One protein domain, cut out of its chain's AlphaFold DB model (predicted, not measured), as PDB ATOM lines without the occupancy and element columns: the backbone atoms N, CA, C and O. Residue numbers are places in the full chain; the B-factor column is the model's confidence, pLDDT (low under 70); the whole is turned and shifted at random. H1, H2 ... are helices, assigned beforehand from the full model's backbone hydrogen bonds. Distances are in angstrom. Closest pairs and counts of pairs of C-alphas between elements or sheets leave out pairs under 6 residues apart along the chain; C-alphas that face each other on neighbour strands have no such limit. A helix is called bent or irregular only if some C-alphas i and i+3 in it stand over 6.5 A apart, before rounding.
ATOM      1  N   GLU A  71     212.195 169.125 107.606       82.88
ATOM      2  CA  GLU A  71     212.656 168.636 108.914       82.88
ATOM      3  C   GLU A  71     213.997 167.894 108.841       82.88
ATOM      4  O   GLU A  71     214.857 168.065 109.703       82.88
ATOM      5  N   ASN A  72     214.196 167.072 107.809       86.44
ATOM      6  CA  ASN A  72     215.424 166.298 107.637       86.44
ATOM      7  C   ASN A  72     216.577 167.187 107.159       86.44
ATOM      8  O   ASN A  72     217.703 167.002 107.614       86.44
ATOM      9  N   LEU A  73     216.293 168.201 106.335       82.12
ATOM     10  CA  LEU A  73     217.272 169.229 105.978       82.12
ATOM     11  C   LEU A  73     217.699 170.052 107.210       82.12
ATOM     12  O   LEU A  73     218.890 170.293 107.403       82.12
ATOM     13  N   ALA A  74     216.755 170.418 108.086       79.44
ATOM     14  CA  ALA A  74     217.048 171.113 109.341       79.44
ATOM     15  C   ALA A  74     217.871 170.246 110.316       79.44
ATOM     16  O   ALA A  74     218.843 170.731 110.897       79.44
ATOM     17  N   ARG A  75     217.543 168.951 110.453       86.25
ATOM     18  CA  ARG A  75     218.343 167.982 111.229       86.25
ATOM     19  C   ARG A  75     219.768 167.851 110.682       86.25
ATOM     20  O   ARG A  75     220.710 167.904 111.465       86.25
ATOM     21  N   LEU A  76     219.930 167.733 109.362       85.12
ATOM     22  CA  LEU A  76     221.240 167.639 108.711       85.12
ATOM     23  C   LEU A  76     222.085 168.903 108.947       85.12
ATOM     24  O   LEU A  76     223.265 168.798 109.269       85.12
ATOM     25  N   TYR A  77     221.479 170.089 108.851       83.31
ATOM     26  CA  TYR A  77     222.147 171.358 109.158       83.31
ATOM     27  C   TYR A  77     222.595 171.443 110.628       83.31
ATOM     28  O   TYR A  77     223.713 171.874 110.910       83.31
ATOM     29  N   LEU A  78     221.759 170.998 111.575       84.88
ATOM     30  CA  LEU A  78     222.094 170.978 113.005       84.88
ATOM     31  C   LEU A  78     223.220 169.984 113.336       84.88
ATOM     32  O   LEU A  78     224.116 170.325 114.108       84.88
ATOM     33  N   ASP A  79     223.215 168.798 112.730       87.88
ATOM     34  CA  ASP A  79     224.284 167.797 112.846       87.88
ATOM     35  C   ASP A  79     225.616 168.336 112.288       87.88
ATOM     36  O   ASP A  79     226.623 168.362 112.999       87.88
ATOM     37  N   VAL A  80     225.603 168.901 111.073       81.44
ATOM     38  CA  VAL A  80     226.753 169.604 110.469       81.44
ATOM     39  C   VAL A  80     227.293 170.703 111.388       81.44
ATOM     40  O   VAL A  80     228.489 170.725 111.681       81.44
ATOM     41  N   ARG A  81     226.426 171.594 111.890       85.12
ATOM     42  CA  ARG A  81     226.818 172.699 112.779       85.12
ATOM     43  C   ARG A  81     227.412 172.194 114.098       85.12
ATOM     44  O   ARG A  81     228.369 172.782 114.600       85.12
ATOM     45  N   THR A  82     226.878 171.100 114.638       87.06
ATOM     46  CA  THR A  82     227.363 170.481 115.882       87.06
ATOM     47  C   THR A  82     228.756 169.885 115.689       87.06
ATOM     48  O   THR A  82     229.659 170.197 116.465       87.06
ATOM     49  N   ARG A  83     228.971 169.119 114.611       80.06
ATOM     50  CA  ARG A  83     230.292 168.568 114.261       80.06
ATOM     51  C   ARG A  83     231.314 169.664 113.982       80.06
ATOM     52  O   ARG A  83     232.454 169.560 114.421       80.06
ATOM     53  N   MET A  84     230.914 170.737 113.300       76.81
ATOM     54  CA  MET A  84     231.809 171.861 113.027       76.81
ATOM     55  C   MET A  84     232.225 172.583 114.318       76.81
ATOM     56  O   MET A  84     233.394 172.928 114.454       76.81
ATOM     57  N   LYS A  85     231.326 172.723 115.308       81.62
ATOM     58  CA  LYS A  85     231.700 173.216 116.646       81.62
ATOM     59  C   LYS A  85     232.660 172.255 117.362       81.62
ATOM     60  O   LYS A  85     233.671 172.705 117.884       81.62
ATOM     61  N   GLN A  86     232.393 170.946 117.338       79.31
ATOM     62  CA  GLN A  86     233.287 169.935 117.931       79.31
ATOM     63  C   GLN A  86     234.698 169.964 117.317       79.31
ATOM     64  O   GLN A  86     235.677 169.844 118.046       79.31
ATOM     65  N   LEU A  87     234.816 170.171 116.001       75.19
ATOM     66  CA  LEU A  87     236.107 170.295 115.315       75.19
ATOM     67  C   LEU A  87     236.856 171.590 115.665       75.19
ATOM     68  O   LEU A  87     238.081 171.561 115.744       75.19
ATOM     69  N   VAL A  88     236.150 172.703 115.900       77.50
ATOM     70  CA  VAL A  88     236.765 173.949 116.395       77.50
ATOM     71  C   VAL A  88     237.291 173.756 117.818       77.50
ATOM     72  O   VAL A  88     238.473 173.983 118.044       77.50
ATOM     73  N   ASN A  89     236.470 173.231 118.735       80.19
ATOM     74  CA  ASN A  89     236.903 172.889 120.094       80.19
ATOM     75  C   ASN A  89     238.150 171.981 120.088       80.19
ATOM     76  O   ASN A  89     239.156 172.315 120.705       80.19
ATOM     77  N   ALA A  90     238.127 170.886 119.320       74.31
ATOM     78  CA  ALA A  90     239.254 169.956 119.231       74.31
ATOM     79  C   ALA A  90     240.522 170.588 118.621       74.31
ATOM     80  O   ALA A  90     241.632 170.240 119.021       74.31
ATOM     81  N   ARG A  91     240.387 171.530 117.672       81.94
ATOM     82  CA  ARG A  91     241.523 172.327 117.179       81.94
ATOM     83  C   ARG A  91     242.107 173.166 118.314       81.94
ATOM     84  O   ARG A  91     243.316 173.125 118.521       81.94
ATOM     85  N   ASP A  92     241.262 173.888 119.038       81.31
ATOM     86  CA  ASP A  92     241.688 174.836 120.069       81.31
ATOM     87  C   ASP A  92     242.380 174.099 121.233       81.31
ATOM     88  O   ASP A  92     243.481 174.478 121.630       81.31
ATOM     89  N   GLU A  93     241.847 172.942 121.645       80.81
ATOM     90  CA  GLU A  93     242.501 171.996 122.567       80.81
ATOM     91  C   GLU A  93     243.891 171.542 122.069       80.81
ATOM     92  O   GLU A  93     244.842 171.458 122.851       80.81
ATOM     93  N   THR A  94     244.055 171.246 120.770       77.38
ATOM     94  CA  THR A  94     245.379 170.889 120.218       77.38
ATOM     95  C   THR A  94     246.344 172.074 120.145       77.38
ATOM     96  O   THR A  94     247.550 171.877 120.308       77.38
ATOM     97  N   GLU A  95     245.846 173.298 119.956       79.06
ATOM     98  CA  GLU A  95     246.667 174.511 119.957       79.06
ATOM     99  C   GLU A  95     247.156 174.849 121.376       79.06
ATOM    100  O   GLU A  95     248.327 175.184 121.559       79.06
ATOM    101  N   GLU A  96     246.312 174.689 122.399       84.94
ATOM    102  CA  GLU A  96     246.709 174.821 123.807       84.94
ATOM    103  C   GLU A  96     247.734 173.760 124.226       84.94
ATOM    104  O   GLU A  96     248.768 174.103 124.803       84.94
ATOM    105  N   ARG A  97     247.521 172.490 123.853       76.56
ATOM    106  CA  ARG A  97     248.509 171.410 124.055       76.56
ATOM    107  C   ARG A  97     249.857 171.742 123.403       76.56
ATOM    108  O   ARG A  97     250.901 171.519 124.014       76.56
ATOM    109  N   PHE A  98     249.853 172.313 122.196       76.31
ATOM    110  CA  PHE A  98     251.080 172.728 121.507       76.31
ATOM    111  C   PHE A  98     251.766 173.928 122.185       76.31
ATOM    112  O   PHE A  98     252.991 173.937 122.327       76.31
ATOM    113  N   LYS A  99     250.998 174.915 122.671       82.94
ATOM    114  CA  LYS A  99     251.523 176.044 123.464       82.94
ATOM    115  C   LYS A  99     252.169 175.562 124.765       82.94
ATOM    116  O   LYS A  99     253.294 175.968 125.052       82.94
ATOM    117  N   LYS A 100     251.513 174.651 125.500       85.50
ATOM    118  CA  LYS A 100     252.058 174.035 126.724       85.50
ATOM    119  C   LYS A 100     253.384 173.322 126.441       85.50
ATOM    120  O   LYS A 100     254.389 173.636 127.065       85.50
ATOM    121  N   MET A 101     253.408 172.449 125.432       79.12
ATOM    122  CA  MET A 101     254.607 171.710 125.008       79.12
ATOM    123  C   MET A 101     255.759 172.633 124.575       79.12
ATOM    124  O   MET A 101     256.920 172.350 124.859       79.12
ATOM    125  N   THR A 102     255.452 173.753 123.912       78.31
ATOM    126  CA  THR A 102     256.462 174.751 123.518       78.31
ATOM    127  C   THR A 102     257.063 175.441 124.748       78.31
ATOM    128  O   THR A 102     258.282 175.575 124.837       78.31
ATOM    129  N   ALA A 103     256.233 175.809 125.730       86.31
ATOM    130  CA  ALA A 103     256.697 176.383 126.991       86.31
ATOM    131  C   ALA A 103     257.522 175.383 127.828       86.31
ATOM    132  O   ALA A 103     258.589 175.743 128.319       86.31
ATOM    133  N   GLU A 104     257.085 174.121 127.934       80.69
ATOM    134  CA  GLU A 104     257.844 173.029 128.572       80.69
ATOM    135  C   GLU A 104     259.226 172.850 127.910       80.69
ATOM    136  O   GLU A 104     260.248 172.776 128.596       80.69
ATOM    137  N   HIS A 105     259.284 172.856 126.575       78.69
ATOM    138  CA  HIS A 105     260.535 172.761 125.818       78.69
ATOM    139  C   HIS A 105     261.476 173.955 126.065       78.69
ATOM    140  O   HIS A 105     262.685 173.762 126.216       78.69
ATOM    141  N   ASP A 106     260.959 175.184 126.133       81.88
ATOM    142  CA  ASP A 106     261.785 176.366 126.403       81.88
ATOM    143  C   ASP A 106     262.262 176.438 127.867       81.88
ATOM    144  O   ASP A 106     263.388 176.881 128.113       81.88
ATOM    145  N   VAL A 107     261.496 175.912 128.832       82.38
ATOM    146  CA  VAL A 107     261.974 175.693 130.214       82.38
ATOM    147  C   VAL A 107     263.123 174.680 130.230       82.38
ATOM    148  O   VAL A 107     264.210 175.011 130.706       82.38
ATOM    149  N   LEU A 108     262.946 173.497 129.629       75.44
ATOM    150  CA  LEU A 108     264.006 172.480 129.535       75.44
ATOM    151  C   LEU A 108     265.267 173.023 128.844       75.44
ATOM    152  O   LEU A 108     266.388 172.728 129.260       75.44
ATOM    153  N   ARG A 109     265.109 173.872 127.822       81.50
ATOM    154  CA  ARG A 109     266.217 174.556 127.142       81.50
ATOM    155  C   ARG A 109     266.971 175.522 128.061       81.50
ATOM    156  O   ARG A 109     268.199 175.602 127.977       81.50
ATOM    157  N   LEU A 110     266.266 176.247 128.931       83.69
ATOM    158  CA  LEU A 110     266.869 177.135 129.930       83.69
ATOM    159  C   LEU A 110     267.571 176.361 131.056       83.69
ATOM    160  O   LEU A 110     268.566 176.851 131.586       83.69
ATOM    161  N   GLU A 111     267.102 175.164 131.413       75.00
ATOM    162  CA  GLU A 111     267.742 174.315 132.430       75.00
ATOM    163  C   GLU A 111     268.948 173.534 131.901       75.00
ATOM    164  O   GLU A 111     269.977 173.470 132.576       75.00
ATOM    165  N   LEU A 112     268.890 173.050 130.656       71.94
ATOM    166  CA  LEU A 112     270.052 172.515 129.935       71.94
ATOM    167  C   LEU A 112     271.203 173.534 129.888       71.94
ATOM    168  O   LEU A 112     272.362 173.168 130.071       71.94
ATOM    169  N   GLY A 113     270.886 174.825 129.731       76.88
ATOM    170  CA  GLY A 113     271.861 175.921 129.810       76.88
ATOM    171  C   GLY A 113     272.482 176.147 131.199       76.88
ATOM    172  O   GLY A 113     273.501 176.828 131.294       76.88
ATOM    173  N   LYS A 114     271.907 175.576 132.267       80.19
ATOM    174  CA  LYS A 114     272.387 175.672 133.661       80.19
ATOM    175  C   LYS A 114     273.122 174.413 134.139       80.19
ATOM    176  O   LYS A 114     273.556 174.374 135.289       80.19
ATOM    177  N   GLY A 115     273.237 173.371 133.309       73.81
ATOM    178  CA  GLY A 115     273.993 172.150 133.628       73.81
ATOM    179  C   GLY A 115     273.474 171.344 134.828       73.81
ATOM    180  O   GLY A 115     274.244 170.609 135.439       73.81
ATOM    181  N   HIS A 116     272.200 171.505 135.198       56.25
ATOM    182  CA  HIS A 116     271.581 170.772 136.308       56.25
ATOM    183  C   HIS A 116     271.149 169.351 135.890       56.25
ATOM    184  O   HIS A 116     271.178 168.993 134.712       56.25
ATOM    185  N   ASN A 117     270.786 168.515 136.870       63.94
ATOM    186  CA  ASN A 117     270.521 167.085 136.675       63.94
ATOM    187  C   ASN A 117     269.261 166.823 135.824       63.94
ATOM    188  O   ASN A 117     268.160 166.649 136.343       63.94
ATOM    189  N   LEU A 118     269.463 166.715 134.505       63.09
ATOM    190  CA  LEU A 118     268.449 166.447 133.474       63.09
ATOM    191  C   LEU A 118     267.496 165.284 133.814       63.09
ATOM    192  O   LEU A 118     266.337 165.284 133.407       63.09
ATOM    193  N   HIS A 119     267.980 164.297 134.573       61.41
ATOM    194  CA  HIS A 119     267.216 163.109 134.949       61.41
ATOM    195  C   HIS A 119     266.019 163.408 135.873       61.41
ATOM    196  O   HIS A 119     265.030 162.682 135.805       61.41
ATOM    197  N   ALA A 120     266.093 164.461 136.699       66.00
ATOM    198  CA  ALA A 120     264.993 164.866 137.575       66.00
ATOM    199  C   ALA A 120     263.883 165.563 136.773       66.00
ATOM    200  O   ALA A 120     262.745 165.104 136.781       66.00
ATOM    201  N   ALA A 121     264.234 166.585 135.984       63.56
ATOM    202  CA  ALA A 121     263.281 167.325 135.153       63.56
ATOM    203  C   ALA A 121     262.528 166.430 134.145       63.56
ATOM    204  O   ALA A 121     261.360 166.673 133.857       63.56
ATOM    205  N   LEU A 122     263.153 165.353 133.641       64.44
ATOM    206  CA  LEU A 122     262.475 164.378 132.774       64.44
ATOM    207  C   LEU A 122     261.385 163.547 133.475       64.44
ATOM    208  O   LEU A 122     260.566 162.936 132.787       64.44
ATOM    209  N   HIS A 123     261.391 163.467 134.808       69.81
ATOM    210  CA  HIS A 123     260.459 162.632 135.567       69.81
ATOM    211  C   HIS A 123     259.089 163.307 135.765       69.81
ATOM    212  O   HIS A 123     258.069 162.619 135.811       69.81
ATOM    213  N   ASP A 124     259.063 164.643 135.800       69.31
ATOM    214  CA  ASP A 124     257.861 165.445 136.067       69.31
ATOM    215  C   ASP A 124     257.047 165.786 134.801       69.31
ATOM    216  O   ASP A 124     255.971 166.377 134.886       69.31
ATOM    217  N   LEU A 125     257.516 165.390 133.610       70.38
ATOM    218  CA  LEU A 125     256.784 165.583 132.351       70.38
ATOM    219  C   LEU A 125     255.531 164.696 132.264       70.38
ATOM    220  O   LEU A 125     255.561 163.507 132.601       70.38
ATOM    221  N   ASP A 126     254.447 165.250 131.716       71.25
ATOM    222  CA  ASP A 126     253.172 164.557 131.496       71.25
ATOM    223  C   ASP A 126     253.315 163.273 130.657       71.25
ATOM    224  O   ASP A 126     254.242 163.108 129.856       71.25
ATOM    225  N   ALA A 127     252.360 162.349 130.813       69.88
ATOM    226  CA  ALA A 127     252.350 161.077 130.083       69.88
ATOM    227  C   ALA A 127     252.293 161.270 128.552       69.88
ATOM    228  O   ALA A 127     253.009 160.581 127.821       69.88
ATOM    229  N   ASP A 128     251.513 162.247 128.077       61.03
ATOM    230  CA  ASP A 128     251.429 162.614 126.657       61.03
ATOM    231  C   ASP A 128     252.771 163.159 126.134       61.03
ATOM    232  O   ASP A 128     253.197 162.810 125.031       61.03
ATOM    233  N   THR A 129     253.490 163.957 126.934       65.56
ATOM    234  CA  THR A 129     254.820 164.469 126.569       65.56
ATOM    235  C   THR A 129     255.855 163.335 126.559       65.56
ATOM    236  O   THR A 129     256.652 163.235 125.626       65.56
ATOM    237  N   ARG A 130     255.798 162.396 127.516       67.25
ATOM    238  CA  ARG A 130     256.631 161.175 127.519       67.25
ATOM    239  C   ARG A 130     256.390 160.270 126.306       67.25
ATOM    240  O   ARG A 130     257.345 159.666 125.821       67.25
ATOM    241  N   ALA A 131     255.172 160.216 125.763       70.38
ATOM    242  CA  ALA A 131     254.892 159.485 124.523       70.38
ATOM    243  C   ALA A 131     255.590 160.096 123.286       70.38
ATOM    244  O   ALA A 131     255.840 159.387 122.310       70.38
ATOM    245  N   LEU A 132     255.946 161.386 123.330       66.12
ATOM    246  CA  LEU A 132     256.709 162.080 122.284       66.12
ATOM    247  C   LEU A 132     258.230 161.969 122.473       66.12
ATOM    248  O   LEU A 132     258.950 161.967 121.479       66.12
ATOM    249  N   VAL A 133     258.727 161.819 123.707       70.06
ATOM    250  CA  VAL A 133     260.172 161.681 124.018       70.06
ATOM    251  C   VAL A 133     260.820 160.469 123.323       70.06
ATOM    252  O   VAL A 133     262.017 160.490 123.048       70.06
ATOM    253  N   GLY A 134     260.042 159.429 123.001       75.56
ATOM    254  CA  GLY A 134     260.503 158.260 122.241       75.56
ATOM    255  C   GLY A 134     260.360 158.356 120.714       75.56
ATOM    256  O   GLY A 134     260.788 157.434 120.021       75.56
ATOM    257  N   MET A 135     259.749 159.415 120.172       79.12
ATOM    258  CA  MET A 135     259.587 159.583 118.724       79.12
ATOM    259  C   MET A 135     260.792 160.288 118.100       79.12
ATOM    260  O   MET A 135     261.259 161.309 118.600       79.12
ATOM    261  N   ASP A 136     261.226 159.812 116.931       86.19
ATOM    262  CA  ASP A 136     262.187 160.562 116.125       86.19
ATOM    263  C   ASP A 136     261.597 161.906 115.653       86.19
ATOM    264  O   ASP A 136     260.404 162.037 115.351       86.19
ATOM    265  N   ARG A 137     262.472 162.907 115.526       75.75
ATOM    266  CA  ARG A 137     262.141 164.258 115.072       75.75
ATOM    267  C   ARG A 137     261.460 164.252 113.705       75.75
ATOM    268  O   ARG A 137     260.547 165.052 113.492       75.75
ATOM    269  N   GLU A 138     261.850 163.369 112.781       80.88
ATOM    270  CA  GLU A 138     261.148 163.268 111.504       80.88
ATOM    271  C   GLU A 138     259.732 162.709 111.666       80.88
ATOM    272  O   GLU A 138     258.845 163.102 110.913       80.88
ATOM    273  N   GLU A 139     259.485 161.803 112.616       80.44
ATOM    274  CA  GLU A 139     258.149 161.246 112.850       80.44
ATOM    275  C   GLU A 139     257.202 162.292 113.456       80.44
ATOM    276  O   GLU A 139     256.043 162.378 113.044       80.44
ATOM    277  N   ILE A 140     257.705 163.148 114.356       78.56
ATOM    278  CA  ILE A 140     256.960 164.309 114.875       78.56
ATOM    279  C   ILE A 140     256.571 165.238 113.713       78.56
ATOM    280  O   ILE A 140     255.397 165.578 113.554       78.56
ATOM    281  N   ILE A 141     257.527 165.578 112.839       79.31
ATOM    282  CA  ILE A 141     257.288 166.418 111.652       79.31
ATOM    283  C   ILE A 141     256.285 165.757 110.688       79.31
ATOM    284  O   ILE A 141     255.373 166.427 110.199       79.31
ATOM    285  N   LYS A 142     256.396 164.444 110.441       84.12
ATOM    286  CA  LYS A 142     255.476 163.681 109.576       84.12
ATOM    287  C   LYS A 142     254.048 163.664 110.138       84.12
ATOM    288  O   LYS A 142     253.107 163.875 109.374       84.12
ATOM    289  N   LYS A 143     253.864 163.469 111.454       77.06
ATOM    290  CA  LYS A 143     252.533 163.526 112.093       77.06
ATOM    291  C   LYS A 143     251.943 164.935 112.059       77.06
ATOM    292  O   LYS A 143     250.772 165.065 111.707       77.06
ATOM    293  N   TYR A 144     252.742 165.971 112.327       80.06
ATOM    294  CA  TYR A 144     252.308 167.367 112.206       80.06
ATOM    295  C   TYR A 144     251.842 167.687 110.778       80.06
ATOM    296  O   TYR A 144     250.700 168.090 110.582       80.06
ATOM    297  N   PHE A 145     252.665 167.406 109.761       85.50
ATOM    298  CA  PHE A 145     252.330 167.705 108.364       85.50
ATOM    299  C   PHE A 145     251.086 166.939 107.874       85.50
ATOM    300  O   PHE A 145     250.269 167.481 107.126       85.50
ATOM    301  N   LEU A 146     250.897 165.694 108.329       84.62
ATOM    302  CA  LEU A 146     249.694 164.906 108.049       84.62
ATOM    303  C   LEU A 146     248.447 165.481 108.740       84.62
ATOM    304  O   LEU A 146     247.369 165.472 108.144       84.62
ATOM    305  N   ALA A 147     248.574 165.989 109.970       77.62
ATOM    306  CA  ALA A 147     247.488 166.670 110.672       77.62
ATOM    307  C   ALA A 147     247.109 167.984 109.970       77.62
ATOM    308  O   ALA A 147     245.935 168.175 109.654       77.62
ATOM    309  N   THR A 148     248.089 168.828 109.623       79.31
ATOM    310  CA  THR A 148     247.868 170.060 108.846       79.31
ATOM    311  C   THR A 148     247.177 169.761 107.514       79.31
ATOM    312  O   THR A 148     246.178 170.397 107.198       79.31
ATOM    313  N   SER A 149     247.641 168.748 106.774       86.44
ATOM    314  CA  SER A 149     247.073 168.376 105.465       86.44
ATOM    315  C   SER A 149     245.621 167.877 105.558       86.44
ATOM    316  O   SER A 149     244.807 168.145 104.674       86.44
ATOM    317  N   LYS A 150     245.267 167.168 106.641       81.75
ATOM    318  CA  LYS A 150     243.872 166.796 106.929       81.75
ATOM    319  C   LYS A 150     243.025 168.021 107.269       81.75
ATOM    320  O   LYS A 150     241.895 168.119 106.803       81.75
ATOM    321  N   LEU A 151     243.567 168.949 108.058       76.00
ATOM    322  CA  LEU A 151     242.863 170.156 108.483       76.00
ATOM    323  C   LEU A 151     242.585 171.088 107.291       76.00
ATOM    324  O   LEU A 151     241.455 171.542 107.142       76.00
ATOM    325  N   THR A 152     243.539 171.268 106.369       80.88
ATOM    326  CA  THR A 152     243.308 172.026 105.124       80.88
ATOM    327  C   THR A 152     242.267 171.370 104.212       80.88
ATOM    328  O   THR A 152     241.451 172.078 103.633       80.88
ATOM    329  N   SER A 153     242.226 170.033 104.126       85.44
ATOM    330  CA  SER A 153     241.165 169.326 103.383       85.44
ATOM    331  C   SER A 153     239.781 169.569 104.000       85.44
ATOM    332  O   SER A 153     238.829 169.859 103.283       85.44
ATOM    333  N   LEU A 154     239.671 169.507 105.333       75.56
ATOM    334  CA  LEU A 154     238.417 169.773 106.046       75.56
ATOM    335  C   LEU A 154     237.994 171.248 105.966       75.56
ATOM    336  O   LEU A 154     236.801 171.544 105.969       75.56
ATOM    337  N   GLU A 155     238.941 172.182 105.848       80.62
ATOM    338  CA  GLU A 155     238.626 173.571 105.520       80.62
ATOM    339  C   GLU A 155     238.056 173.729 104.103       80.62
ATOM    340  O   GLU A 155     237.149 174.537 103.908       80.62
ATOM    341  N   GLU A 156     238.577 173.013 103.105       87.12
ATOM    342  CA  GLU A 156     238.054 173.047 101.730       87.12
ATOM    343  C   GLU A 156     236.645 172.441 101.648       87.12
ATOM    344  O   GLU A 156     235.742 173.069 101.084       87.12
ATOM    345  N   ASP A 157     236.415 171.306 102.314       80.38
ATOM    346  CA  ASP A 157     235.079 170.727 102.495       80.38
ATOM    347  C   ASP A 157     234.139 171.697 103.233       80.38
ATOM    348  O   ASP A 157     232.999 171.905 102.814       80.38
ATOM    349  N   GLY A 158     234.621 172.365 104.286       79.00
ATOM    350  CA  GLY A 158     233.871 173.380 105.031       79.00
ATOM    351  C   GLY A 158     233.498 174.602 104.184       79.00
ATOM    352  O   GLY A 158     232.359 175.065 104.242       79.00
ATOM    353  N   LYS A 159     234.415 175.093 103.339       82.50
ATOM    354  CA  LYS A 159     234.172 176.191 102.380       82.50
ATOM    355  C   LYS A 159     233.144 175.779 101.316       82.50
ATOM    356  O   LYS A 159     232.246 176.559 100.995       82.50
ATOM    357  N   SER A 160     233.226 174.543 100.820       84.81
ATOM    358  CA  SER A 160     232.259 173.951  99.884       84.81
ATOM    359  C   SER A 160     230.856 173.833 100.503       84.81
ATOM    360  O   SER A 160     229.859 174.259  99.914       84.81
ATOM    361  N   LEU A 161     230.777 173.333 101.739       77.62
ATOM    362  CA  LEU A 161     229.530 173.150 102.479       77.62
ATOM    363  C   LEU A 161     228.888 174.486 102.881       77.62
ATOM    364  O   LEU A 161     227.673 174.636 102.759       77.62
ATOM    365  N   HIS A 162     229.690 175.480 103.279       78.06
ATOM    366  CA  HIS A 162     229.222 176.842 103.540       78.06
ATOM    367  C   HIS A 162     228.622 177.486 102.283       78.06
ATOM    368  O   HIS A 162     227.514 178.015 102.344       78.06
ATOM    369  N   LYS A 163     229.280 177.357 101.120       88.06
ATOM    370  CA  LYS A 163     228.718 177.826  99.844       88.06
ATOM    371  C   LYS A 163     227.372 177.158  99.535       88.06
ATOM    372  O   LYS A 163     226.418 177.848  99.193       88.06
ATOM    373  N   SER A 164     227.279 175.838  99.710       80.25
ATOM    374  CA  SER A 164     226.031 175.080  99.526       80.25
ATOM    375  C   SER A 164     224.905 175.562 100.459       80.25
ATOM    376  O   SER A 164     223.748 175.652 100.043       80.25
ATOM    377  N   ALA A 165     225.234 175.940 101.701       75.50
ATOM    378  CA  ALA A 165     224.282 176.539 102.634       75.50
ATOM    379  C   ALA A 165     223.798 177.924 102.160       75.50
ATOM    380  O   ALA A 165     222.591 178.151 102.112       75.50
ATOM    381  N   CYS A 166     224.698 178.809 101.719       81.94
ATOM    382  CA  CYS A 166     224.321 180.112 101.159       81.94
ATOM    383  C   CYS A 166     223.465 179.981  99.884       81.94
ATOM    384  O   CYS A 166     222.469 180.691  99.733       81.94
ATOM    385  N   ASP A 167     223.784 179.031  98.997       86.62
ATOM    386  CA  ASP A 167     222.980 178.728  97.803       86.62
ATOM    387  C   ASP A 167     221.563 178.226  98.174       86.62
ATOM    388  O   ASP A 167     220.591 178.506  97.463       86.62
ATOM    389  N   LEU A 168     221.409 177.505  99.293       83.25
ATOM    390  CA  LEU A 168     220.107 177.086  99.834       83.25
ATOM    391  C   LEU A 168     219.340 178.240 100.496       83.25
ATOM    392  O   LEU A 168     218.131 178.360 100.284       83.25
ATOM    393  N   GLU A 169     220.013 179.103 101.256       79.44
ATOM    394  CA  GLU A 169     219.415 180.291 101.878       79.44
ATOM    395  C   GLU A 169     218.900 181.277 100.819       79.44
ATOM    396  O   GLU A 169     217.752 181.719 100.903       79.44
ATOM    397  N   GLN A 170     219.673 181.526  99.755       90.75
ATOM    398  CA  GLN A 170     219.247 182.358  98.626       90.75
ATOM    399  C   GLN A 170     218.018 181.774  97.908       90.75
ATOM    400  O   GLN A 170     217.099 182.511  97.548       90.75
ATOM    401  N   ARG A 171     217.940 180.445  97.737       83.44
ATOM    402  CA  ARG A 171     216.741 179.783  97.183       83.44
ATOM    403  C   ARG A 171     215.532 179.907  98.113       83.44
ATOM    404  O   ARG A 171     214.429 180.142  97.631       83.44
ATOM    405  N   ASN A 172     215.724 179.779  99.427       77.69
ATOM    406  CA  ASN A 172     214.669 179.966 100.429       77.69
ATOM    407  C   ASN A 172     214.133 181.409 100.393       77.69
ATOM    408  O   ASN A 172     212.922 181.616 100.388       77.69
ATOM    409  N   TRP A 173     215.022 182.399 100.266       90.19
ATOM    410  CA  TRP A 173     214.653 183.805 100.093       90.19
ATOM    411  C   TRP A 173     213.842 184.039  98.808       90.19
ATOM    412  O   TRP A 173     212.743 184.589  98.882       90.19
ATOM    413  N   ASN A 174     214.301 183.522  97.660       90.06
ATOM    414  CA  ASN A 174     213.566 183.601  96.388       90.06
ATOM    415  C   ASN A 174     212.158 182.970  96.479       90.06
ATOM    416  O   ASN A 174     211.201 183.498  95.913       90.06
ATOM    417  N   LEU A 175     212.011 181.846  97.194       90.00
ATOM    418  CA  LEU A 175     210.715 181.180  97.398       90.00
ATOM    419  C   LEU A 175     209.770 181.983  98.305       90.00
ATOM    420  O   LEU A 175     208.566 181.995  98.061       90.00
ATOM    421  N   ARG A 176     210.292 182.674  99.328       85.31
ATOM    422  CA  ARG A 176     209.492 183.569 100.184       85.31
ATOM    423  C   ARG A 176     208.976 184.775  99.403       85.31
ATOM    424  O   ARG A 176     207.799 185.097  99.508       85.31
ATOM    425  N   ASP A 177     209.826 185.400  98.591       90.81
ATOM    426  CA  ASP A 177     209.434 186.510  97.712       90.81
ATOM    427  C   ASP A 177     208.349 186.092  96.696       90.81
ATOM    428  O   ASP A 177     207.335 186.771  96.540       90.81
ATOM    429  N   GLU A 178     208.491 184.916  96.077       91.88
ATOM    430  CA  GLU A 178     207.468 184.343  95.193       91.88
ATOM    431  C   GLU A 178     206.131 184.085  95.918       91.88
ATOM    432  O   GLU A 178     205.066 184.353  95.356       91.88
ATOM    433  N   LEU A 179     206.162 183.614  97.171       88.88
ATOM    434  CA  LEU A 179     204.955 183.448  97.990       88.88
ATOM    435  C   LEU A 179     204.287 184.793  98.306       88.88
ATOM    436  O   LEU A 179     203.081 184.916  98.087       88.88
ATOM    437  N   TYR A 180     205.041 185.816  98.721       90.75
ATOM    438  CA  TYR A 180     204.491 187.156  98.965       90.75
ATOM    439  C   TYR A 180     203.891 187.782  97.696       90.75
ATOM    440  O   TYR A 180     202.814 188.378  97.751       90.75
ATOM    441  N   ARG A 181     204.525 187.604  96.527       93.19
ATOM    442  CA  ARG A 181     203.977 188.080  95.242       93.19
ATOM    443  C   ARG A 181     202.679 187.356  94.856       93.19
ATOM    444  O   ARG A 181     201.771 187.989  94.308       93.19
ATOM    445  N   ARG A 182     202.530 186.068  95.192       93.12
ATOM    446  CA  ARG A 182     201.267 185.318  95.019       93.12
ATOM    447  C   ARG A 182     200.188 185.746  96.009       93.12
ATOM    448  O   ARG A 182     199.050 185.946  95.597       93.12
ATOM    449  N   GLU A 183     200.534 185.942  97.278       93.31
ATOM    450  CA  GLU A 183     199.615 186.426  98.315       93.31
ATOM    451  C   GLU A 183     199.060 187.816  97.965       93.31
ATOM    452  O   GLU A 183     197.846 188.018  97.969       93.31
ATOM    453  N   ALA A 184     199.922 188.751  97.552       92.81
ATOM    454  CA  ALA A 184     199.507 190.070  97.074       92.81
ATOM    455  C   ALA A 184     198.564 189.983  95.857       92.81
ATOM    456  O   ALA A 184     197.566 190.704  95.790       92.81
ATOM    457  N   SER A 185     198.836 189.061  94.927       95.75
ATOM    458  CA  SER A 185     197.992 188.824  93.748       95.75
ATOM    459  C   SER A 185     196.613 188.260  94.119       95.75
ATOM    460  O   SER A 185     195.599 188.711  93.586       95.75
ATOM    461  N   LEU A 186     196.549 187.317  95.065       94.69
ATOM    462  CA  LEU A 186     195.288 186.773  95.581       94.69
ATOM    463  C   LEU A 186     194.483 187.837  96.334       94.69
ATOM    464  O   LEU A 186     193.291 187.989  96.072       94.69
ATOM    465  N   ASN A 187     195.130 188.622  97.196       91.12
ATOM    466  CA  ASN A 187     194.486 189.719  97.917       91.12
ATOM    467  C   ASN A 187     193.904 190.765  96.951       91.12
ATOM    468  O   ASN A 187     192.770 191.195  97.141       91.12
ATOM    469  N   PHE A 188     194.604 191.097  95.859       94.75
ATOM    470  CA  PHE A 188     194.076 191.966  94.800       94.75
ATOM    471  C   PHE A 188     192.833 191.374  94.107       94.75
ATOM    472  O   PHE A 188     191.837 192.074  93.923       94.75
ATOM    473  N   ILE A 189     192.847 190.080  93.761       94.50
ATOM    474  CA  ILE A 189     191.689 189.389  93.163       94.50
ATOM    475  C   ILE A 189     190.488 189.401  94.123       94.50
ATOM    476  O   ILE A 189     189.380 189.748  93.711       94.50
ATOM    477  N   VAL A 190     190.703 189.090  95.405       93.69
ATOM    478  CA  VAL A 190     189.655 189.100  96.440       93.69
ATOM    479  C   VAL A 190     189.096 190.510  96.649       93.69
ATOM    480  O   VAL A 190     187.877 190.676  96.652       93.69
ATOM    481  N   SER A 191     189.942 191.542  96.747       93.19
ATOM    482  CA  SER A 191     189.490 192.937  96.868       93.19
ATOM    483  C   SER A 191     188.639 193.383  95.675       93.19
ATOM    484  O   SER A 191     187.606 194.025  95.865       93.19
ATOM    485  N   ASN A 192     189.019 193.005  94.450       94.62
ATOM    486  CA  ASN A 192     188.231 193.305  93.252       94.62
ATOM    487  C   ASN A 192     186.886 192.558  93.237       94.62
ATOM    488  O   ASN A 192     185.873 193.145  92.860       94.62
TER     489      ASN A 192
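This is residues 71 to 192 of the 426 residues of the protein "Predicted protein" of Micromonas pusilla (strain CCMP1545) (UniProt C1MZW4). The model is a long, loose pair of helices that cross at a slant without touching: helix H1 runs out, the chain turns back through two short helices, H2 and H3, and the very long helix H4 returns, standing free of H1 over residues 141 to 150, comes near it partway along, and runs on well past its beginning. The two long helices are near each other without touching, and residues 166 to 192 of H4 stick out alone, making much of the length. The 122 printed residues hold four named helices, in the order H1, H2, H3, H4, and no named strand; the class is all helix. The whole is extended, with a radius of gyration of the C-alphas of 27.2 A and spans of 97 by 24 by 23 A.

H1, residues 71 to 112, only just touches H2, residues 118 to 121, with 3 pairs of C-alphas within 8 A. Residues 108 to 112 of H1 alone touch H2, and the closest C-alphas of the two helices, those of Leu 112 and Leu 118, are 7.2 A apart. H3, residues 127 to 133, is apart from H2. H3 is close to H1 but not clearly touching: the closest C-alphas, of Met 101 and Thr 129, are 7.4 A apart. Their lines stand at a steep tilt of 62 degrees, the same way. H3 is also close to H4, residues 137 to 192, but not clearly touching, with the C-alphas of Leu 132 and Ile 140 closest at 7.7 A. They run opposite ways at a steep tilt of 55 degrees. H1 and H4 are near each other, with 8 pairs of C-alphas within 10 A and no pair within 8 A. H2 and H4 are apart. In H1 and H4 every O i to N i+4 pair is within hydrogen-bond range; in H3 2 of 3 are, and H2 is too short for such a pair.

H1 begins at C-alpha 71 at (212.656, 168.636, 108.914) and is 61.2 A long from first to last C-alpha. H2 has 4 residues and H3 has 7. H4 begins at C-alpha 137 at (262.141, 164.258, 115.072), is 82.4 A long, and ends at C-alpha 192 at (188.231, 193.305, 93.252). No helix is bent.

The two C-alphas farthest apart, those of Gly 115 and Asn 192, are 97.1 A from each other. Residues 71 to 76 of H1 and residues 112 to 117 also stand free. Without the stretches that stand free, the body has 67 residues and spans 55 by 18 by 16 A. The printed part has no cut, and the three links are tight. The mean pLDDT of the printed part is 80.6; residues 116 to 124, 127 to 130 and 132 are under 70.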